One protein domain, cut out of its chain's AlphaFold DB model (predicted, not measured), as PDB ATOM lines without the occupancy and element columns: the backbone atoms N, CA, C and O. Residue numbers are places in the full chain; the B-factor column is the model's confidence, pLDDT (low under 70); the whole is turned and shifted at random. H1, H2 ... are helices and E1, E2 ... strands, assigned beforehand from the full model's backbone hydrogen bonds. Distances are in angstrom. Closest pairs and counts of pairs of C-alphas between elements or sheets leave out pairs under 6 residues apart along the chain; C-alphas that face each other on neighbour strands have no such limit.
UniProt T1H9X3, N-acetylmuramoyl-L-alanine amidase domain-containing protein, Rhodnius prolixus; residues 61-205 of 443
ATOM      1  N   LEU A  61      27.482  40.622  27.422       98.75
ATOM      2  CA  LEU A  61      28.224  40.586  26.171       98.75
ATOM      3  C   LEU A  61      27.757  39.386  25.354       98.75
ATOM      4  O   LEU A  61      27.873  38.251  25.809       98.75
ATOM      5  N   ILE A  62      27.214  39.643  24.164       98.88
ATOM      6  CA  ILE A  62      26.570  38.621  23.330       98.88
ATOM      7  C   ILE A  62      27.402  38.374  22.072       98.88
ATOM      8  O   ILE A  62      27.729  39.310  21.337       98.88
ATOM      9  N   LEU A  63      27.739  37.107  21.832       98.88
ATOM     10  CA  LEU A  63      28.502  36.655  20.672       98.88
ATOM     11  C   LEU A  63      27.591  36.080  19.584       98.88
ATOM     12  O   LEU A  63      26.703  35.269  19.855       98.88
ATOM     13  N   HIS A  64      27.874  36.471  18.343       98.88
ATOM     14  CA  HIS A  64      27.110  36.127  17.146       98.88
ATOM     15  C   HIS A  64      28.026  35.580  16.038       98.88
ATOM     16  O   HIS A  64      29.243  35.783  16.065       98.88
ATOM     17  N   TYR A  65      27.439  34.924  15.032       98.50
ATOM     18  CA  TYR A  65      28.071  34.768  13.721       98.50
ATOM     19  C   TYR A  65      27.231  35.438  12.640       98.50
ATOM     20  O   TYR A  65      25.999  35.447  12.709       98.50
ATOM     21  N   THR A  66      27.897  35.901  11.584       97.88
ATOM     22  CA  THR A  66      27.241  36.705  10.546       97.88
ATOM     23  C   THR A  66      26.508  35.898   9.473       97.88
ATOM     24  O   THR A  66      25.725  36.490   8.742       97.88
ATOM     25  N   THR A  67      26.796  34.593   9.328       96.94
ATOM     26  CA  THR A  67      26.453  33.714   8.173       96.94
ATOM     27  C   THR A  67      26.968  34.183   6.806       96.94
ATOM     28  O   THR A  67      26.612  33.624   5.768       96.94
ATOM     29  N   LEU A  68      27.840  35.191   6.783       96.88
ATOM     30  CA  LEU A  68      28.207  35.952   5.589       96.88
ATOM     31  C   LEU A  68      29.735  36.075   5.459       96.88
ATOM     32  O   LEU A  68      30.486  35.764   6.381       96.88
ATOM     33  N   ASN A  69      30.208  36.544   4.301       97.44
ATOM     34  CA  ASN A  69      31.605  36.962   4.124       97.44
ATOM     35  C   ASN A  69      31.842  38.374   4.697       97.44
ATOM     36  O   ASN A  69      30.886  39.069   5.041       97.44
ATOM     37  N   ASP A  70      33.099  38.814   4.782       97.88
ATOM     38  CA  ASP A  70      33.482  40.101   5.383       97.88
ATOM     39  C   ASP A  70      32.726  41.306   4.806       97.88
ATOM     40  O   ASP A  70      32.072  42.046   5.543       97.88
ATOM     41  N   ALA A  71      32.766  41.475   3.481       97.81
ATOM     42  CA  ALA A  71      32.165  42.621   2.800       97.81
ATOM     43  C   ALA A  71      30.642  42.670   2.992       97.81
ATOM     44  O   ALA A  71      30.083  43.721   3.308       97.81
ATOM     45  N   ARG A  72      29.966  41.521   2.857       98.19
ATOM     46  CA  ARG A  72      28.511  41.435   3.015       98.19
ATOM     47  C   ARG A  72      28.076  41.542   4.480       98.19
ATOM     48  O   ARG A  72      27.013  42.095   4.739       98.19
ATOM     49  N   SER A  73      28.895  41.077   5.427       98.25
ATOM     50  CA  SER A  73      28.663  41.283   6.865       98.25
ATOM     51  C   SER A  73      28.697  42.773   7.211       98.25
ATOM     52  O   SER A  73      27.781  43.274   7.856       98.25
ATOM     53  N   LEU A  74      29.719  43.491   6.728       98.44
ATOM     54  CA  LEU A  74      29.869  44.928   6.955       98.44
ATOM     55  C   LEU A  74      28.717  45.732   6.335       98.44
ATOM     56  O   LEU A  74      28.153  46.589   7.010       98.44
ATOM     57  N   GLU A  75      28.321  45.435   5.092       98.12
ATOM     58  CA  GLU A  75      27.154  46.067   4.455       98.12
ATOM     59  C   GLU A  75      25.877  45.841   5.278       98.12
ATOM     60  O   GLU A  75      25.156  46.788   5.581       98.12
ATOM     61  N   VAL A  76      25.595  44.593   5.671       97.81
ATOM     62  CA  VAL A  76      24.363  44.263   6.401       97.81
ATOM     63  C   VAL A  76      24.304  44.973   7.754       97.81
ATOM     64  O   VAL A  76      23.279  45.574   8.062       97.81
ATOM     65  N   LEU A  77      25.399  44.970   8.519       98.44
ATOM     66  CA  LEU A  77      25.457  45.545   9.869       98.44
ATOM     67  C   LEU A  77      25.552  47.083   9.905       98.44
ATOM     68  O   LEU A  77      25.507  47.659  10.992       98.44
ATOM     69  N   THR A  78      25.694  47.744   8.749       98.00
ATOM     70  CA  THR A  78      25.761  49.216   8.638       98.00
ATOM     71  C   THR A  78      24.645  49.834   7.790       98.00
ATOM     72  O   THR A  78      24.348  51.013   7.961       98.00
ATOM     73  N   GLN A  79      24.006  49.072   6.891       96.56
ATOM     74  CA  GLN A  79      23.026  49.589   5.918       96.56
ATOM     75  C   GLN A  79      21.638  48.930   6.005       96.56
ATOM     76  O   GLN A  79      20.751  49.254   5.211       96.56
ATOM     77  N   ARG A  80      21.422  47.976   6.922       93.75
ATOM     78  CA  ARG A  80      20.141  47.265   7.098       93.75
ATOM     79  C   ARG A  80      19.616  47.443   8.527       93.75
ATOM     80  O   ARG A  80      20.248  48.072   9.364       93.75
ATOM     81  N   GLN A  81      18.433  46.898   8.815       93.25
ATOM     82  CA  GLN A  81      17.759  47.036  10.117       93.25
ATOM     83  C   GLN A  81      18.292  46.064  11.196       93.25
ATOM     84  O   GLN A  81      17.532  45.547  12.010       93.25
ATOM     85  N   VAL A  82      19.602  45.806  11.187       95.88
ATOM     86  CA  VAL A  82      20.352  45.036  12.192       95.88
ATOM     87  C   VAL A  82      21.736  45.660  12.339       95.88
ATOM     88  O   VAL A  82      22.293  46.156  11.362       95.88
ATOM     89  N   SER A  83      22.298  45.643  13.543       98.62
ATOM     90  CA  SER A  83      23.636  46.180  13.808       98.62
ATOM     91  C   SER A  83      24.256  45.537  15.044       98.62
ATOM     92  O   SER A  83      23.545  45.066  15.929       98.62
ATOM     93  N   ALA A  84      25.582  45.553  15.123       98.75
ATOM     94  CA  ALA A  84      26.355  45.115  16.281       98.75
ATOM     95  C   ALA A  84      27.347  46.216  16.672       98.75
ATOM     96  O   ALA A  84      27.692  47.056  15.845       98.75
ATOM     97  N   HIS A  85      27.824  46.219  17.915       98.88
ATOM     98  CA  HIS A  85      28.844  47.178  18.351       98.88
ATOM     99  C   HIS A  85      30.179  46.916  17.661       98.88
ATOM    100  O   HIS A  85      30.827  47.862  17.213       98.88
ATOM    101  N   TYR A  86      30.543  45.642  17.505       98.94
ATOM    102  CA  TYR A  86      31.807  45.217  16.906       98.94
ATOM    103  C   TYR A  86      31.620  44.145  15.829       98.94
ATOM    104  O   TYR A  86      30.762  43.273  15.956       98.94
ATOM    105  N   LEU A  87      32.478  44.178  14.804       98.88
ATOM    106  CA  LEU A  87      32.593  43.155  13.762       98.88
ATOM    107  C   LEU A  87      34.039  42.644  13.659       98.88
ATOM    108  O   LEU A  87      34.962  43.394  13.322       98.88
ATOM    109  N   VAL A  88      34.227  41.347  13.916       98.75
ATOM    110  CA  VAL A  88      35.509  40.635  13.800       98.75
ATOM    111  C   VAL A  88      35.574  39.911  12.451       98.75
ATOM    112  O   VAL A  88      34.928  38.879  12.253       98.75
ATOM    113  N   ALA A  89      36.377  40.457  11.533       98.44
ATOM    114  CA  ALA A  89      36.609  39.936  10.181       98.44
ATOM    115  C   ALA A  89      37.098  38.471  10.158       98.44
ATOM    116  O   ALA A  89      37.628  37.977  11.155       98.44
ATOM    117  N   LYS A  90      36.981  37.766   9.021       97.62
ATOM    118  CA  LYS A  90      37.406  36.363   8.894       97.62
ATOM    119  C   LYS A  90      38.905  36.209   9.090       97.62
ATOM    120  O   LYS A  90      39.346  35.237   9.691       97.62
ATOM    121  N   ASN A  91      39.676  37.176   8.609       97.12
ATOM    122  CA  ASN A  91      41.103  37.299   8.870       97.12
ATOM    123  C   ASN A  91      41.364  38.750   9.302       97.12
ATOM    124  O   ASN A  91      41.561  39.601   8.434       97.12
ATOM    125  N   PRO A  92      41.307  39.068  10.612       97.50
ATOM    126  CA  PRO A  92      41.512  40.430  11.097       97.50
ATOM    127  C   PRO A  92      42.879  40.967  10.643       97.50
ATOM    128  O   PRO A  92      43.898  40.337  10.949       97.50
ATOM    129  N   PRO A  93      42.943  42.097   9.911       96.75
ATOM    130  CA  PRO A  93      44.215  42.641   9.459       96.75
ATOM    131  C   PRO A  93      45.020  43.149  10.658       96.75
ATOM    132  O   PRO A  93      44.454  43.582  11.664       96.75
ATOM    133  N   LEU A  94      46.348  43.102  10.559       96.75
ATOM    134  CA  LEU A  94      47.233  43.593  11.612       96.75
ATOM    135  C   LEU A  94      47.637  45.047  11.352       96.75
ATOM    136  O   LEU A  94      48.086  45.386  10.259       96.75
ATOM    137  N   ARG A  95      47.572  45.878  12.393       97.06
ATOM    138  CA  ARG A  95      48.200  47.204  12.451       97.06
ATOM    139  C   ARG A  95      49.045  47.273  13.716       97.06
ATOM    140  O   ARG A  95      48.575  46.907  14.787       97.06
ATOM    141  N   ASP A  96      50.314  47.656  13.589       95.25
ATOM    142  CA  ASP A  96      51.270  47.712  14.708       95.25
ATOM    143  C   ASP A  96      51.329  46.401  15.528       95.25
ATOM    144  O   ASP A  96      51.379  46.399  16.757       95.25
ATOM    145  N   LYS A  97      51.287  45.263  14.812       93.25
ATOM    146  CA  LYS A  97      51.211  43.879  15.334       93.25
ATOM    147  C   LYS A  97      49.950  43.546  16.158       93.25
ATOM    148  O   LYS A  97      49.891  42.473  16.753       93.25
ATOM    149  N   LYS A  98      48.933  44.410  16.169       94.88
ATOM    150  CA  LYS A  98      47.635  44.187  16.829       94.88
ATOM    151  C   LYS A  98      46.549  43.893  15.787       94.88
ATOM    152  O   LYS A  98      46.565  44.524  14.730       94.88
ATOM    153  N   PRO A  99      45.605  42.974  16.049       96.50
ATOM    154  CA  PRO A  99      44.469  42.760  15.161       96.50
ATOM    155  C   PRO A  99      43.524  43.962  15.189       96.50
ATOM    156  O   PRO A  99      43.205  44.490  16.253       96.50
ATOM    157  N   VAL A 100      43.061  44.375  14.013       97.44
ATOM    158  CA  VAL A 100      42.056  45.426  13.856       97.44
ATOM    159  C   VAL A 100      40.664  44.798  13.906       97.44
ATOM    160  O   VAL A 100      40.340  43.915  13.111       97.44
ATOM    161  N   VAL A 101      39.835  45.290  14.825       98.25
ATOM    162  CA  VAL A 101      38.393  45.024  14.885       98.25
ATOM    163  C   VAL A 101      37.660  46.296  14.469       98.25
ATOM    164  O   VAL A 101      38.088  47.396  14.817       98.25
ATOM    165  N   MET A 102      36.558  46.161  13.733       98.62
ATOM    166  CA  MET A 102      35.706  47.296  13.377       98.62
ATOM    167  C   MET A 102      34.697  47.559  14.496       98.62
ATOM    168  O   MET A 102      33.965  46.646  14.873       98.62
ATOM    169  N   GLN A 103      34.631  48.794  14.996       98.81
ATOM    170  CA  GLN A 103      33.508  49.269  15.805       98.81
ATOM    171  C   GLN A 103      32.482  49.919  14.873       98.81
ATOM    172  O   GLN A 103      32.837  50.818  14.113       98.81
ATOM    173  N   LEU A 104      31.236  49.448  14.905       98.75
ATOM    174  CA  LEU A 104      30.148  49.939  14.049       98.75
ATOM    175  C   LEU A 104      29.136  50.788  14.832       98.75
ATOM    176  O   LEU A 104      28.500  51.667  14.257       98.75
ATOM    177  N   VAL A 105      29.004  50.548  16.143       98.81
ATOM    178  CA  VAL A 105      28.140  51.315  17.055       98.81
ATOM    179  C   VAL A 105      28.916  51.625  18.350       98.81
ATOM    180  O   VAL A 105      29.549  50.717  18.900       98.81
ATOM    181  N   PRO A 106      28.901  52.877  18.851       98.50
ATOM    182  CA  PRO A 106      29.432  53.231  20.174       98.50
ATOM    183  C   PRO A 106      28.797  52.406  21.309       98.50
ATOM    184  O   PRO A 106      27.615  52.085  21.242       98.50
ATOM    185  N   GLU A 107      29.550  52.046  22.356       97.62
ATOM    186  CA  GLU A 107      29.031  51.198  23.457       97.62
ATOM    187  C   GLU A 107      27.989  51.890  24.352       97.62
ATOM    188  O   GLU A 107      27.205  51.214  25.013       97.62
ATOM    189  N   ASP A 108      27.947  53.223  24.364       95.62
ATOM    190  CA  ASP A 108      26.904  54.020  25.019       95.62
ATOM    191  C   ASP A 108      25.602  54.100  24.196       95.62
ATOM    192  O   ASP A 108      24.574  54.564  24.694       95.62
ATOM    193  N   MET A 109      25.621  53.591  22.959       98.12
ATOM    194  CA  MET A 109      24.487  53.523  22.042       98.12
ATOM    195  C   MET A 109      23.970  52.082  21.890       98.12
ATOM    196  O   MET A 109      24.700  51.093  21.961       98.12
ATOM    197  N   ARG A 110      22.665  51.948  21.632       98.31
ATOM    198  CA  ARG A 110      21.989  50.650  21.484       98.31
ATOM    199  C   ARG A 110      22.118  50.095  20.061       98.31
ATOM    200  O   ARG A 110      21.362  50.503  19.176       98.31
ATOM    201  N   ALA A 111      22.995  49.113  19.854       98.62
ATOM    202  CA  ALA A 111      22.997  48.290  18.639       98.62
ATOM    203  C   ALA A 111      21.801  47.313  18.605       98.62
ATOM    204  O   ALA A 111      21.174  47.032  19.630       98.62
ATOM    205  N   TRP A 112      21.441  46.808  17.421       98.50
ATOM    206  CA  TRP A 112      20.260  45.958  17.207       98.50
ATOM    207  C   TRP A 112      20.670  44.531  16.809       98.50
ATOM    208  O   TRP A 112      20.493  44.126  15.658       98.50
ATOM    209  N   HIS A 113      21.193  43.766  17.773       98.62
ATOM    210  CA  HIS A 113      21.753  42.423  17.552       98.62
ATOM    211  C   HIS A 113      20.923  41.307  18.214       98.62
ATOM    212  O   HIS A 113      20.594  40.305  17.578       98.62
ATOM    213  N   ALA A 114      20.505  41.477  19.472       97.62
ATOM    214  CA  ALA A 114      19.800  40.449  20.236       97.62
ATOM    215  C   ALA A 114      18.356  40.216  19.737       97.62
ATOM    216  O   ALA A 114      17.922  39.073  19.540       97.62
ATOM    217  N   GLY A 115      17.600  41.294  19.506       97.19
ATOM    218  CA  GLY A 115      16.165  41.230  19.198       97.19
ATOM    219  C   GLY A 115      15.350  40.664  20.369       97.19
ATOM    220  O   GLY A 115      15.717  40.862  21.528       97.19
ATOM    221  N   VAL A 116      14.264  39.929  20.088       97.81
ATOM    222  CA  VAL A 116      13.510  39.204  21.132       97.81
ATOM    223  C   VAL A 116      14.448  38.210  21.819       97.81
ATOM    224  O   VAL A 116      14.977  37.301  21.168       97.81
ATOM    225  N   SER A 117      14.686  38.452  23.108       98.38
ATOM    226  CA  SER A 117      15.731  37.827  23.917       98.38
ATOM    227  C   SER A 117      15.427  37.953  25.414       98.38
ATOM    228  O   SER A 117      14.744  38.899  25.824       98.38
ATOM    229  N   ASN A 118      15.930  37.012  26.213       98.25
ATOM    230  CA  ASN A 118      15.853  37.007  27.676       98.25
ATOM    231  C   ASN A 118      17.096  36.360  28.309       98.25
ATOM    232  O   ASN A 118      17.722  35.526  27.669       98.25
ATOM    233  N   TRP A 119      17.444  36.750  29.535       98.38
ATOM    234  CA  TRP A 119      18.433  36.060  30.372       98.38
ATOM    235  C   TRP A 119      18.280  36.477  31.833       98.38
ATOM    236  O   TRP A 119      18.253  37.676  32.130       98.38
ATOM    237  N   ASN A 120      18.228  35.502  32.740       96.00
ATOM    238  CA  ASN A 120      18.216  35.684  34.193       96.00
ATOM    239  C   ASN A 120      17.230  36.785  34.653       96.00
ATOM    240  O   ASN A 120      17.589  37.768  35.308       96.00
ATOM    241  N   GLY A 121      15.980  36.667  34.198       96.00
ATOM    242  CA  GLY A 121      14.876  37.569  34.527       96.00
ATOM    243  C   GLY A 121      14.874  38.895  33.760       96.00
ATOM    244  O   GLY A 121      13.984  39.720  33.976       96.00
ATOM    245  N   ARG A 122      15.833  39.126  32.853       97.50
ATOM    246  CA  ARG A 122      15.883  40.311  31.982       97.50
ATOM    247  C   ARG A 122      15.380  39.988  30.583       97.50
ATOM    248  O   ARG A 122      15.484  38.859  30.125       97.50
ATOM    249  N   VAL A 123      14.852  40.998  29.899       97.88
ATOM    250  CA  VAL A 123      14.316  40.916  28.530       97.88
ATOM    251  C   VAL A 123      14.858  42.067  27.682       97.88
ATOM    252  O   VAL A 123      15.338  43.050  28.240       97.88
ATOM    253  N   ASN A 124      14.766  41.956  26.351       97.19
ATOM    254  CA  ASN A 124      15.268  42.960  25.393       97.19
ATOM    255  C   ASN A 124      16.754  43.297  25.643       97.19
ATOM    256  O   ASN A 124      17.132  44.438  25.904       97.19
ATOM    257  N   ILE A 125      17.598  42.264  25.571       98.38
ATOM    258  CA  ILE A 125      18.996  42.294  26.027       98.38
ATOM    259  C   ILE A 125      19.822  43.422  25.380       98.38
ATOM    260  O   ILE A 125      20.648  44.007  26.079       98.38
ATOM    261  N   ASN A 126      19.498  43.814  24.132       98.31
ATOM    262  CA  ASN A 126      20.037  44.991  23.421       98.31
ATOM    263  C   ASN A 126      20.201  46.242  24.313       98.31
ATOM    264  O   ASN A 126      21.147  46.999  24.136       98.31
ATOM    265  N   ASP A 127      19.270  46.488  25.242       97.88
ATOM    266  CA  ASP A 127      19.237  47.703  26.074       97.88
ATOM    267  C   ASP A 127      20.363  47.757  27.126       97.88
ATOM    268  O   ASP A 127      20.575  48.790  27.762       97.88
ATOM    269  N   SER A 128      21.059  46.638  27.354       97.75
ATOM    270  CA  SER A 128      22.094  46.490  28.388       97.75
ATOM    271  C   SER A 128      23.234  45.554  27.966       97.75
ATOM    272  O   SER A 128      23.901  44.960  28.816       97.75
ATOM    273  N   SER A 129      23.471  45.403  26.660       98.75
ATOM    274  CA  SER A 129      24.481  44.487  26.128       98.75
ATOM    275  C   SER A 129      25.368  45.095  25.055       98.75
ATOM    276  O   SER A 129      24.880  45.816  24.189       98.75
ATOM    277  N   VAL A 130      26.637  44.689  25.044       98.88
ATOM    278  CA  VAL A 130      27.514  44.844  23.877       98.88
ATOM    279  C   VAL A 130      27.392  43.598  22.994       98.88
ATOM    280  O   VAL A 130      27.482  42.469  23.477       98.88
ATOM    281  N   GLY A 131      27.162  43.799  21.698       98.88
ATOM    282  CA  GLY A 131      27.035  42.746  20.692       98.88
ATOM    283  C   GLY A 131      28.262  42.668  19.792       98.88
ATOM    284  O   GLY A 131      28.678  43.682  19.223       98.88
ATOM    285  N   ILE A 132      28.825  41.469  19.639       98.94
ATOM    286  CA  ILE A 132      29.990  41.218  18.783       98.94
ATOM    287  C   ILE A 132      29.628  40.201  17.704       98.94
ATOM    288  O   ILE A 132      29.327  39.043  17.993       98.94
ATOM    289  N   GLU A 133      29.704  40.642  16.454       98.88
ATOM    290  CA  GLU A 133      29.528  39.814  15.267       98.88
ATOM    291  C   GLU A 133      30.867  39.251  14.788       98.88
ATOM    292  O   GLU A 133      31.872  39.963  14.701       98.88
ATOM    293  N   ILE A 134      30.890  37.958  14.472       98.81
ATOM    294  CA  ILE A 134      32.097  37.242  14.057       98.81
ATOM    295  C   ILE A 134      31.864  36.679  12.658       98.81
ATOM    296  O   ILE A 134      30.930  35.906  12.438       98.81
ATOM    297  N   VAL A 135      32.722  37.032  11.698       98.75
ATOM    298  CA  VAL A 135      32.570  36.577  10.308       98.75
ATOM    299  C   VAL A 135      32.820  35.069  10.221       98.75
ATOM    300  O   VAL A 135      33.955  34.582  10.222       98.75
ATOM    301  N   ASN A 136      31.726  34.315  10.182       98.56
ATOM    302  CA  ASN A 136      31.685  32.865  10.090       98.56
ATOM    303  C   ASN A 136      30.359  32.469   9.414       98.56
ATOM    304  O   ASN A 136      29.313  33.054   9.688       98.56
ATOM    305  N   LEU A 137      30.406  31.470   8.528       96.56
ATOM    306  CA  LEU A 137      29.241  30.959   7.800       96.56
ATOM    307  C   LEU A 137      28.249  30.194   8.703       96.56
ATOM    308  O   LEU A 137      27.136  29.903   8.276       96.56
ATOM    309  N   GLY A 138      28.629  29.876   9.944       97.19
ATOM    310  CA  GLY A 138      27.801  29.154  10.908       97.19
ATOM    311  C   GLY A 138      27.747  27.667  10.578       97.19
ATOM    312  O   GLY A 138      28.647  26.907  10.949       97.19
ATOM    313  N   PHE A 139      26.710  27.253   9.852       95.94
ATOM    314  CA  PHE A 139      26.567  25.894   9.332       95.94
ATOM    315  C   PHE A 139      25.852  25.871   7.978       95.94
ATOM    316  O   PHE A 139      25.099  26.781   7.639       95.94
ATOM    317  N   THR A 140      26.048  24.789   7.229       92.06
ATOM    318  CA  THR A 140      25.251  24.434   6.051       92.06
ATOM    319  C   THR A 140      24.663  23.040   6.227       92.06
ATOM    320  O   THR A 140      25.329  22.134   6.726       92.06
ATOM    321  N   ASP A 141      23.409  22.867   5.812       87.81
ATOM    322  CA  ASP A 141      22.756  21.562   5.714       87.81
ATOM    323  C   ASP A 141      22.788  21.128   4.241       87.81
ATOM    324  O   ASP A 141      22.394  21.893   3.358       87.81
ATOM    325  N   ASN A 142      23.299  19.928   3.947       82.94
ATOM    326  CA  ASN A 142      23.301  19.403   2.577       82.94
ATOM    327  C   ASN A 142      21.924  18.816   2.187       82.94
ATOM    328  O   ASN A 142      21.016  18.727   3.012       82.94
ATOM    329  N   MET A 143      21.764  18.355   0.938       73.88
ATOM    330  CA  MET A 143      20.492  17.780   0.448       73.88
ATOM    331  C   MET A 143      20.008  16.537   1.222       73.88
ATOM    332  O   MET A 143      18.843  16.172   1.116       73.88
ATOM    333  N   LEU A 144      20.882  15.889   2.002       70.81
ATOM    334  CA  LEU A 144      20.556  14.750   2.869       70.81
ATOM    335  C   LEU A 144      20.278  15.176   4.326       70.81
ATOM    336  O   LEU A 144      20.132  14.324   5.201       70.81
ATOM    337  N   GLY A 145      20.237  16.483   4.611       74.75
ATOM    338  CA  GLY A 145      20.062  17.032   5.956       74.75
ATOM    339  C   GLY A 145      21.279  16.858   6.871       74.75
ATOM    340  O   GLY A 145      21.147  16.988   8.088       74.75
ATOM    341  N   VAL A 146      22.460  16.545   6.322       80.62
ATOM    342  CA  VAL A 146      23.701  16.453   7.106       80.62
ATOM    343  C   VAL A 146      24.265  17.854   7.307       80.62
ATOM    344  O   VAL A 146      24.559  18.553   6.333       80.62
ATOM    345  N   ARG A 147      24.432  18.237   8.575       88.44
ATOM    346  CA  ARG A 147      24.928  19.552   8.980       88.44
ATOM    347  C   ARG A 147      26.449  19.608   9.061       88.44
ATOM    348  O   ARG A 147      27.054  18.905   9.870       88.44
ATOM    349  N   THR A 148      27.044  20.537   8.325       93.38
ATOM    350  CA  THR A 148      28.465  20.894   8.410       93.38
ATOM    351  C   THR A 148      28.606  22.255   9.080       93.38
ATOM    352  O   THR A 148      28.047  23.237   8.603       93.38
ATOM    353  N   TRP A 149      29.356  22.330  10.179       96.00
ATOM    354  CA  TRP A 149      29.655  23.583  10.884       96.00
ATOM    355  C   TRP A 149      31.016  24.138  10.450       96.00
ATOM    356  O   TRP A 149      31.939  23.366  10.183       96.00
ATOM    357  N   TYR A 150      31.168  25.463  10.422       97.19
ATOM    358  CA  TYR A 150      32.401  26.122   9.976       97.19
ATOM    359  C   TYR A 150      33.262  26.599  11.162       97.19
ATOM    360  O   TYR A 150      32.759  27.288  12.055       97.19
ATOM    361  N   PRO A 151      34.569  26.275  11.199       97.44
ATOM    362  CA  PRO A 151      35.433  26.643  12.314       97.44
ATOM    363  C   PRO A 151      35.833  28.127  12.303       97.44
ATOM    364  O   PRO A 151      36.039  28.763  11.257       97.44
ATOM    365  N   TYR A 152      36.015  28.662  13.506       97.94
ATOM    366  CA  TYR A 152      36.727  29.916  13.747       97.94
ATOM    367  C   TYR A 152      38.236  29.667  13.661       97.94
ATOM    368  O   TYR A 152      38.696  28.575  13.986       97.94
ATOM    369  N   ASN A 153      39.006  30.656  13.202       95.50
ATOM    370  CA  ASN A 153      40.464  30.536  13.127       95.50
ATOM    371  C   ASN A 153      41.159  31.257  14.296       95.50
ATOM    372  O   ASN A 153      40.558  32.036  15.037       95.50
ATOM    373  N   GLU A 154      42.455  30.997  14.443       95.12
ATOM    374  CA  GLU A 154      43.268  31.495  15.555       95.12
ATOM    375  C   GLU A 154      43.356  33.023  15.629       95.12
ATOM    376  O   GLU A 154      43.347  33.593  16.722       95.12
ATOM    377  N   THR A 155      43.401  33.708  14.483       95.94
ATOM    378  CA  THR A 155      43.490  35.174  14.439       95.94
ATOM    379  C   THR A 155      42.169  35.825  14.846       95.94
ATOM    380  O   THR A 155      42.196  36.796  15.603       95.94
ATOM    381  N   GLN A 156      41.023  35.251  14.455       96.44
ATOM    382  CA  GLN A 156      39.704  35.643  14.961       96.44
ATOM    383  C   GLN A 156      39.599  35.464  16.475       96.44
ATOM    384  O   GLN A 156      39.264  36.418  17.172       96.44
ATOM    385  N   ILE A 157      39.901  34.269  16.993       97.75
ATOM    386  CA  ILE A 157      39.747  33.964  18.425       97.75
ATOM    387  C   ILE A 157      40.690  34.815  19.284       97.75
ATOM    388  O   ILE A 157      40.278  35.315  20.329       97.75
ATOM    389  N   THR A 158      41.918  35.069  18.824       95.00
ATOM    390  CA  THR A 158      42.868  35.949  19.527       95.00
ATOM    391  C   THR A 158      42.384  37.402  19.565       95.00
ATOM    392  O   THR A 158      42.419  38.030  20.625       95.00
ATOM    393  N   ALA A 159      41.905  37.936  18.435       97.94
ATOM    394  CA  ALA A 159      41.363  39.294  18.356       97.94
ATOM    395  C   ALA A 159      40.116  39.460  19.235       97.94
ATOM    396  O   ALA A 159      40.020  40.408  20.015       97.94
ATOM    397  N   LEU A 160      39.198  38.496  19.144       98.38
ATOM    398  CA  LEU A 160      37.970  38.451  19.920       98.38
ATOM    399  C   LEU A 160      38.263  38.370  21.422       98.38
ATOM    400  O   LEU A 160      37.716  39.158  22.178       98.38
ATOM    401  N   ALA A 161      39.173  37.501  21.867       97.44
ATOM    402  CA  ALA A 161      39.513  37.389  23.285       97.44
ATOM    403  C   ALA A 161      40.126  38.682  23.850       97.44
ATOM    404  O   ALA A 161      39.825  39.060  24.981       97.44
ATOM    405  N   ALA A 162      40.968  39.378  23.077       97.88
ATOM    406  CA  ALA A 162      41.535  40.663  23.488       97.88
ATOM    407  C   ALA A 162      40.448  41.745  23.642       97.88
ATOM    408  O   ALA A 162      40.403  42.425  24.666       97.88
ATOM    409  N   LEU A 163      39.546  41.845  22.661       98.69
ATOM    410  CA  LEU A 163      38.391  42.744  22.675       98.69
ATOM    411  C   LEU A 163      37.444  42.445  23.847       98.69
ATOM    412  O   LEU A 163      37.097  43.337  24.615       98.69
ATOM    413  N   THR A 164      37.042  41.185  24.014       98.50
ATOM    414  CA  THR A 164      36.066  40.784  25.031       98.50
ATOM    415  C   THR A 164      36.593  41.032  26.447       98.50
ATOM    416  O   THR A 164      35.838  41.509  27.289       98.50
ATOM    417  N   LYS A 165      37.893  40.819  26.710       98.38
ATOM    418  CA  LYS A 165      38.529  41.189  27.992       98.38
ATOM    419  C   LYS A 165      38.467  42.681  28.292       98.38
ATOM    420  O   LYS A 165      38.252  43.055  29.441       98.38
ATOM    421  N   ASP A 166      38.694  43.518  27.284       98.44
ATOM    422  CA  ASP A 166      38.640  44.971  27.435       98.44
ATOM    423  C   ASP A 166      37.217  45.435  27.789       98.44
ATOM    424  O   ASP A 166      37.029  46.133  28.786       98.44
ATOM    425  N   ILE A 167      36.207  44.947  27.059       98.56
ATOM    426  CA  ILE A 167      34.791  45.254  27.327       98.56
ATOM    427  C   ILE A 167      34.375  44.764  28.722       98.56
ATOM    428  O   ILE A 167      33.755  45.522  29.470       98.56
ATOM    429  N   ILE A 168      34.751  43.532  29.099       98.25
ATOM    430  CA  ILE A 168      34.501  42.965  30.435       98.25
ATOM    431  C   ILE A 168      35.097  43.855  31.524       98.25
ATOM    432  O   ILE A 168      34.406  44.193  32.482       98.25
ATOM    433  N   LYS A 169      36.363  44.264  31.371       97.94
ATOM    434  CA  LYS A 169      37.067  45.085  32.360       97.94
ATOM    435  C   LYS A 169      36.446  46.476  32.505       97.94
ATOM    436  O   LYS A 169      36.377  46.981  33.621       97.94
ATOM    437  N   ARG A 170      36.026  47.101  31.400       97.19
ATOM    438  CA  ARG A 170      35.433  48.450  31.405       97.19
ATOM    439  C   ARG A 170      34.005  48.489  31.945       97.19
ATOM    440  O   ARG A 170      33.618  49.518  32.479       97.19
ATOM    441  N   ASN A 171      33.254  47.395  31.807       97.50
ATOM    442  CA  ASN A 171      31.839  47.317  32.186       97.50
ATOM    443  C   ASN A 171      31.565  46.376  33.380       97.50
ATOM    444  O   ASN A 171      30.411  46.062  33.659       97.50
ATOM    445  N   ASN A 172      32.614  45.880  34.050       96.69
ATOM    446  CA  ASN A 172      32.549  44.943  35.181       96.69
ATOM    447  C   ASN A 172      31.628  43.718  34.935       96.69
ATOM    448  O   ASN A 172      30.887  43.274  35.815       96.69
ATOM    449  N   ILE A 173      31.652  43.182  33.709       98.19
ATOM    450  CA  ILE A 173      30.769  42.085  33.279       98.19
ATOM    451  C   ILE A 173      31.218  40.779  33.938       98.19
ATOM    452  O   ILE A 173      32.368  40.360  33.797       98.19
ATOM    453  N   THR A 174      30.307  40.101  34.633       97.44
ATOM    454  CA  THR A 174      30.606  38.808  35.259       97.44
ATOM    455  C   THR A 174      30.638  37.672  34.219       97.44
ATOM    456  O   THR A 174      29.973  37.769  33.184       97.44
ATOM    457  N   PRO A 175      31.397  36.579  34.446       97.94
ATOM    458  CA  PRO A 175      31.587  35.520  33.445       97.94
ATOM    459  C   PRO A 175      30.293  34.854  32.946       97.94
ATOM    460  O   PRO A 175      30.214  34.474  31.782       97.94
ATOM    461  N   ASP A 176      29.272  34.756  33.801       97.06
ATOM    462  CA  ASP A 176      27.919  34.245  33.514       97.06
ATOM    463  C   ASP A 176      27.082  35.148  32.586       97.06
ATOM    464  O   ASP A 176      26.009  34.750  32.141       97.06
ATOM    465  N   ASN A 177      27.569  36.355  32.276       98.56
ATOM    466  CA  ASN A 177      26.922  37.315  31.382       98.56
ATOM    467  C   ASN A 177      27.684  37.509  30.053       98.56
ATOM    468  O   ASN A 177      27.381  38.427  29.286       98.56
ATOM    469  N   VAL A 178      28.639  36.620  29.755       98.75
ATOM    470  CA  VAL A 178      29.278  36.454  28.438       98.75
ATOM    471  C   VAL A 178      28.613  35.265  27.741       98.75
ATOM    472  O   VAL A 178      28.815  34.121  28.141       98.75
ATOM    473  N   LEU A 179      27.778  35.532  26.737       98.81
ATOM    474  CA  LEU A 179      26.751  34.594  26.275       98.81
ATOM    475  C   LEU A 179      26.735  34.417  24.756       98.81
ATOM    476  O   LEU A 179      27.126  35.302  23.992       98.81
ATOM    477  N   ALA A 180      26.214  33.280  24.310       98.81
ATOM    478  CA  ALA A 180      25.809  33.068  22.931       98.81
ATOM    479  C   ALA A 180      24.501  33.810  22.613       98.81
ATOM    480  O   ALA A 180      23.644  33.996  23.482       98.81
ATOM    481  N   HIS A 181      24.250  34.121  21.337       98.81
ATOM    482  CA  HIS A 181      22.894  34.501  20.923       98.81
ATOM    483  C   HIS A 181      21.894  33.353  21.129       98.81
ATOM    484  O   HIS A 181      20.731  33.600  21.444       98.81
ATOM    485  N   SER A 182      22.341  32.097  21.005       98.62
ATOM    486  CA  SER A 182      21.530  30.923  21.348       98.62
ATOM    487  C   SER A 182      21.137  30.868  22.823       98.62
ATOM    488  O   SER A 182      20.076  30.334  23.124       98.62
ATOM    489  N   ASP A 183      21.927  31.433  23.739       98.81
ATOM    490  CA  ASP A 183      21.604  31.384  25.170       98.81
ATOM    491  C   ASP A 183      20.426  32.291  25.506       98.81
ATOM    492  O   ASP A 183      19.490  31.886  26.191       98.81
ATOM    493  N   ILE A 184      20.436  33.497  24.936       98.75
ATOM    494  CA  ILE A 184      19.397  34.500  25.179       98.75
ATOM    495  C   ILE A 184      18.162  34.344  24.276       98.75
ATOM    496  O   ILE A 184      17.162  35.041  24.459       98.75
ATOM    497  N   ALA A 185      18.232  33.491  23.249       98.50
ATOM    498  CA  ALA A 185      17.163  33.258  22.276       98.50
ATOM    499  C   ALA A 185      17.129  31.794  21.757       98.50
ATOM    500  O   ALA A 185      17.111  31.581  20.534       98.50
ATOM    501  N   PRO A 186      17.060  30.776  22.643       98.12
ATOM    502  CA  PRO A 186      17.273  29.359  22.301       98.12
ATOM    503  C   PRO A 186      16.293  28.799  21.267       98.12
ATOM    504  O   PRO A 186      16.604  27.860  20.541       98.12
ATOM    505  N   LEU A 187      15.103  29.394  21.151       97.19
ATOM    506  CA  LEU A 187      14.051  28.921  20.243       97.19
ATOM    507  C   LEU A 187      14.192  29.448  18.809       97.19
ATOM    508  O   LEU A 187      13.416  29.069  17.932       97.19
ATOM    509  N   ARG A 188      15.154  30.351  18.579       97.38
ATOM    510  CA  ARG A 188      15.327  31.094  17.323       97.38
ATOM    511  C   ARG A 188      16.773  31.130  16.832       97.38
ATOM    512  O   ARG A 188      16.982  31.259  15.627       97.38
ATOM    513  N   LYS A 189      17.761  31.068  17.730       97.81
ATOM    514  CA  LYS A 189      19.176  31.287  17.410       97.81
ATOM    515  C   LYS A 189      20.063  30.117  17.814       97.81
ATOM    516  O   LYS A 189      19.765  29.376  18.743       97.81
ATOM    517  N   GLN A 190      21.146  29.953  17.058       97.50
ATOM    518  CA  GLN A 190      22.140  28.881  17.211       97.50
ATOM    519  C   GLN A 190      23.576  29.430  17.218       97.50
ATOM    520  O   GLN A 190      24.521  28.679  17.416       97.50
ATOM    521  N   ASP A 191      23.748  30.730  16.985       97.94
ATOM    522  CA  ASP A 191      25.020  31.443  16.976       97.94
ATOM    523  C   ASP A 191      25.557  31.708  18.399       97.94
ATOM    524  O   ASP A 191      24.758  31.990  19.294       97.94
ATOM    525  N   PRO A 192      26.888  31.600  18.632       98.38
ATOM    526  CA  PRO A 192      27.966  31.382  17.659       98.38
ATOM    527  C   PRO A 192      28.229  29.894  17.317       98.38
ATOM    528  O   PRO A 192      29.167  29.588  16.577       98.38
ATOM    529  N   GLY A 193      27.392  28.965  17.789       97.12
ATOM    530  CA  GLY A 193      27.382  27.562  17.360       97.12
ATOM    531  C   GLY A 193      28.415  26.653  18.023       97.12
ATOM    532  O   GLY A 193      29.384  27.105  18.628       97.12
ATOM    533  N   LYS A 194      28.239  25.333  17.853       96.50
ATOM    534  CA  LYS A 194      29.042  24.294  18.537       96.50
ATOM    535  C   LYS A 194      30.539  24.248  18.197       96.50
ATOM    536  O   LYS A 194      31.255  23.440  18.773       96.50
ATOM    537  N   LEU A 195      31.008  25.026  17.219       97.81
ATOM    538  CA  LEU A 195      32.441  25.152  16.917       97.81
ATOM    539  C   LEU A 195      33.062  26.426  17.499       97.81
ATOM    540  O   LEU A 195      34.258  26.649  17.313       97.81
ATOM    541  N   PHE A 196      32.291  27.258  18.206       98.56
ATOM    542  CA  PHE A 196      32.871  28.329  19.003       98.56
ATOM    543  C   PHE A 196      33.607  27.725  20.216       98.56
ATOM    544  O   PHE A 196      33.032  26.901  20.930       98.56
ATOM    545  N   PRO A 197      34.881  28.080  20.464       97.88
ATOM    546  CA  PRO A 197      35.731  27.350  21.402       97.88
ATOM    547  C   PRO A 197      35.559  27.841  22.852       97.88
ATOM    548  O   PRO A 197      36.524  28.279  23.474       97.88
ATOM    549  N   TRP A 198      34.342  27.757  23.400       98.38
ATOM    550  CA  TRP A 198      33.980  28.296  24.723       98.38
ATOM    551  C   TRP A 198      34.923  27.873  25.863       98.38
ATOM    552  O   TRP A 198      35.407  28.751  26.575       98.38
ATOM    553  N   LYS A 199      35.288  26.583  25.987       97.12
ATOM    554  CA  LYS A 199      36.256  26.123  27.013       97.12
ATOM    555  C   LYS A 199      37.578  26.888  26.937       97.12
ATOM    556  O   LYS A 199      38.041  27.431  27.932       97.12
ATOM    557  N   ARG A 200      38.141  27.002  25.733       96.50
ATOM    558  CA  ARG A 200      39.389  27.735  25.493       96.50
ATOM    559  C   ARG A 200      39.230  29.238  25.725       96.50
ATOM    560  O   ARG A 200      40.158  29.894  26.181       96.50
ATOM    561  N   PHE A 201      38.065  29.796  25.415       96.44
ATOM    562  CA  PHE A 201      37.758  31.202  25.666       96.44
ATOM    563  C   PHE A 201      37.765  31.502  27.178       96.44
ATOM    564  O   PHE A 201      38.405  32.461  27.616       96.44
ATOM    565  N   ALA A 202      37.201  30.600  27.985       97.50
ATOM    566  CA  ALA A 202      37.262  30.656  29.443       97.50
ATOM    567  C   ALA A 202      38.670  30.385  30.007       97.50
ATOM    568  O   ALA A 202      39.092  31.087  30.921       97.50
ATOM    569  N   GLU A 203      39.450  29.464  29.425       96.19
ATOM    570  CA  GLU A 203      40.882  29.273  29.743       96.19
ATOM    571  C   GLU A 203      41.713  30.531  29.435       96.19
ATOM    572  O   GLU A 203      42.668  30.850  30.141       96.19
ATOM    573  N   MET A 204      41.325  31.302  28.414       96.38
ATOM    574  CA  MET A 204      41.887  32.627  28.156       96.38
ATOM    575  C   MET A 204      41.406  33.679  29.172       96.38
ATOM    576  O   MET A 204      41.926  34.790  29.141       96.38
ATOM    577  N   GLY A 205      40.479  33.368  30.079       95.50
ATOM    578  CA  GLY A 205      39.920  34.279  31.083       95.50
ATOM    579  C   GLY A 205      38.696  35.056  30.597       95.50
ATOM    580  O   GLY A 205      38.559  36.232  30.934       95.50
TER     581      GLY A 205
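Overview. This is residues 61 to 205 of the 443 residues of the protein "N-acetylmuramoyl-L-alanine amidase domain-containing protein" of Rhodnius prolixus (UniProt T1H9X3). A small twisted parallel sheet of four short strands makes the core, with the long helix H3 over one face and H1 and the short H4 on the opposite face. A hairpin, E4 and E5, reaches away from this body as an arm, H5 sits near H3, and long loops wind round the rest. The printed part has 145 residues, with five named helices and six named strands in the order E1 H1 E2 H2 E3 E4 E5 H3 E6 H4 H5; the sheet's order is E2 E3 E1 E6. The class is mixed, helices and strands, though under half of the residues are in named elements. The whole is compact, with a radius of gyration of the C-alphas of 14.7 A and spans of 46 by 42 by 36 A.

Arrangement. E1, residues 61 to 65, is an inner strand, parallel to E3, residues 129 to 134, with N 62 and O 130 2.9 A apart. H1, residues 70 to 79, is on the sheet at a height of 10.2 A; its closest C-alpha pair with E2, residues 86 to 88, is Leu 74 and Leu 87, 7.5 A. E1, H1 and E2 form a split strand-helix-strand unit, E3 lying between its strands, with a right-handed crossover. E2 is parallel to E3, with N 88 and O 133 2.8 A apart. H2, residues 125 to 128, only grazes the sheet; E2, H2 and E3 form a strand-helix-strand unit, two parallel neighbours with a helix between. E4, residues 139 to 141, and E5, residues 147 to 149, form an antiparallel hairpin, with N 148 and O 140 2.8 A apart. H3, residues 154 to 171, lies over E3 and E1 at a height of 9.4 A, along the strands, on the opposite face from H1. E6, residues 178 to 180, is parallel to E1, with N 179 and O 61 2.9 A apart. H4, residues 181 to 184, is on the same face as H1; the closest C-alphas of E1 and H4, His 64 and His 181, are 5.9 A apart. H5, residues 198 to 203, is close to H3 but not clearly touching, C-alphas Ala 161 and Phe 201 being 6.9 A apart. Every O i to N i+4 pair is within hydrogen-bond range in H1, H3 and H5; H2 and H4 are too short for one.

Along the chain. E1 begins at C-alpha 61, (28.224, 40.586, 26.171), and is 13.7 A long. H1 is 14.1 A, E3 16.0 A and H3 25.6 A long. H5 ends at C-alpha 203, (40.882, 29.273, 29.743).

Size, cuts and confidence. The C-alphas farthest apart, Leu 144 and Arg 170, are 46.6 A apart. The printed part has no cut. The links E2 to H2, 36 residues, and H4 to H5, 13 residues, are long. The mean pLDDT of the printed part is 96.7, and no printed residue is under 70.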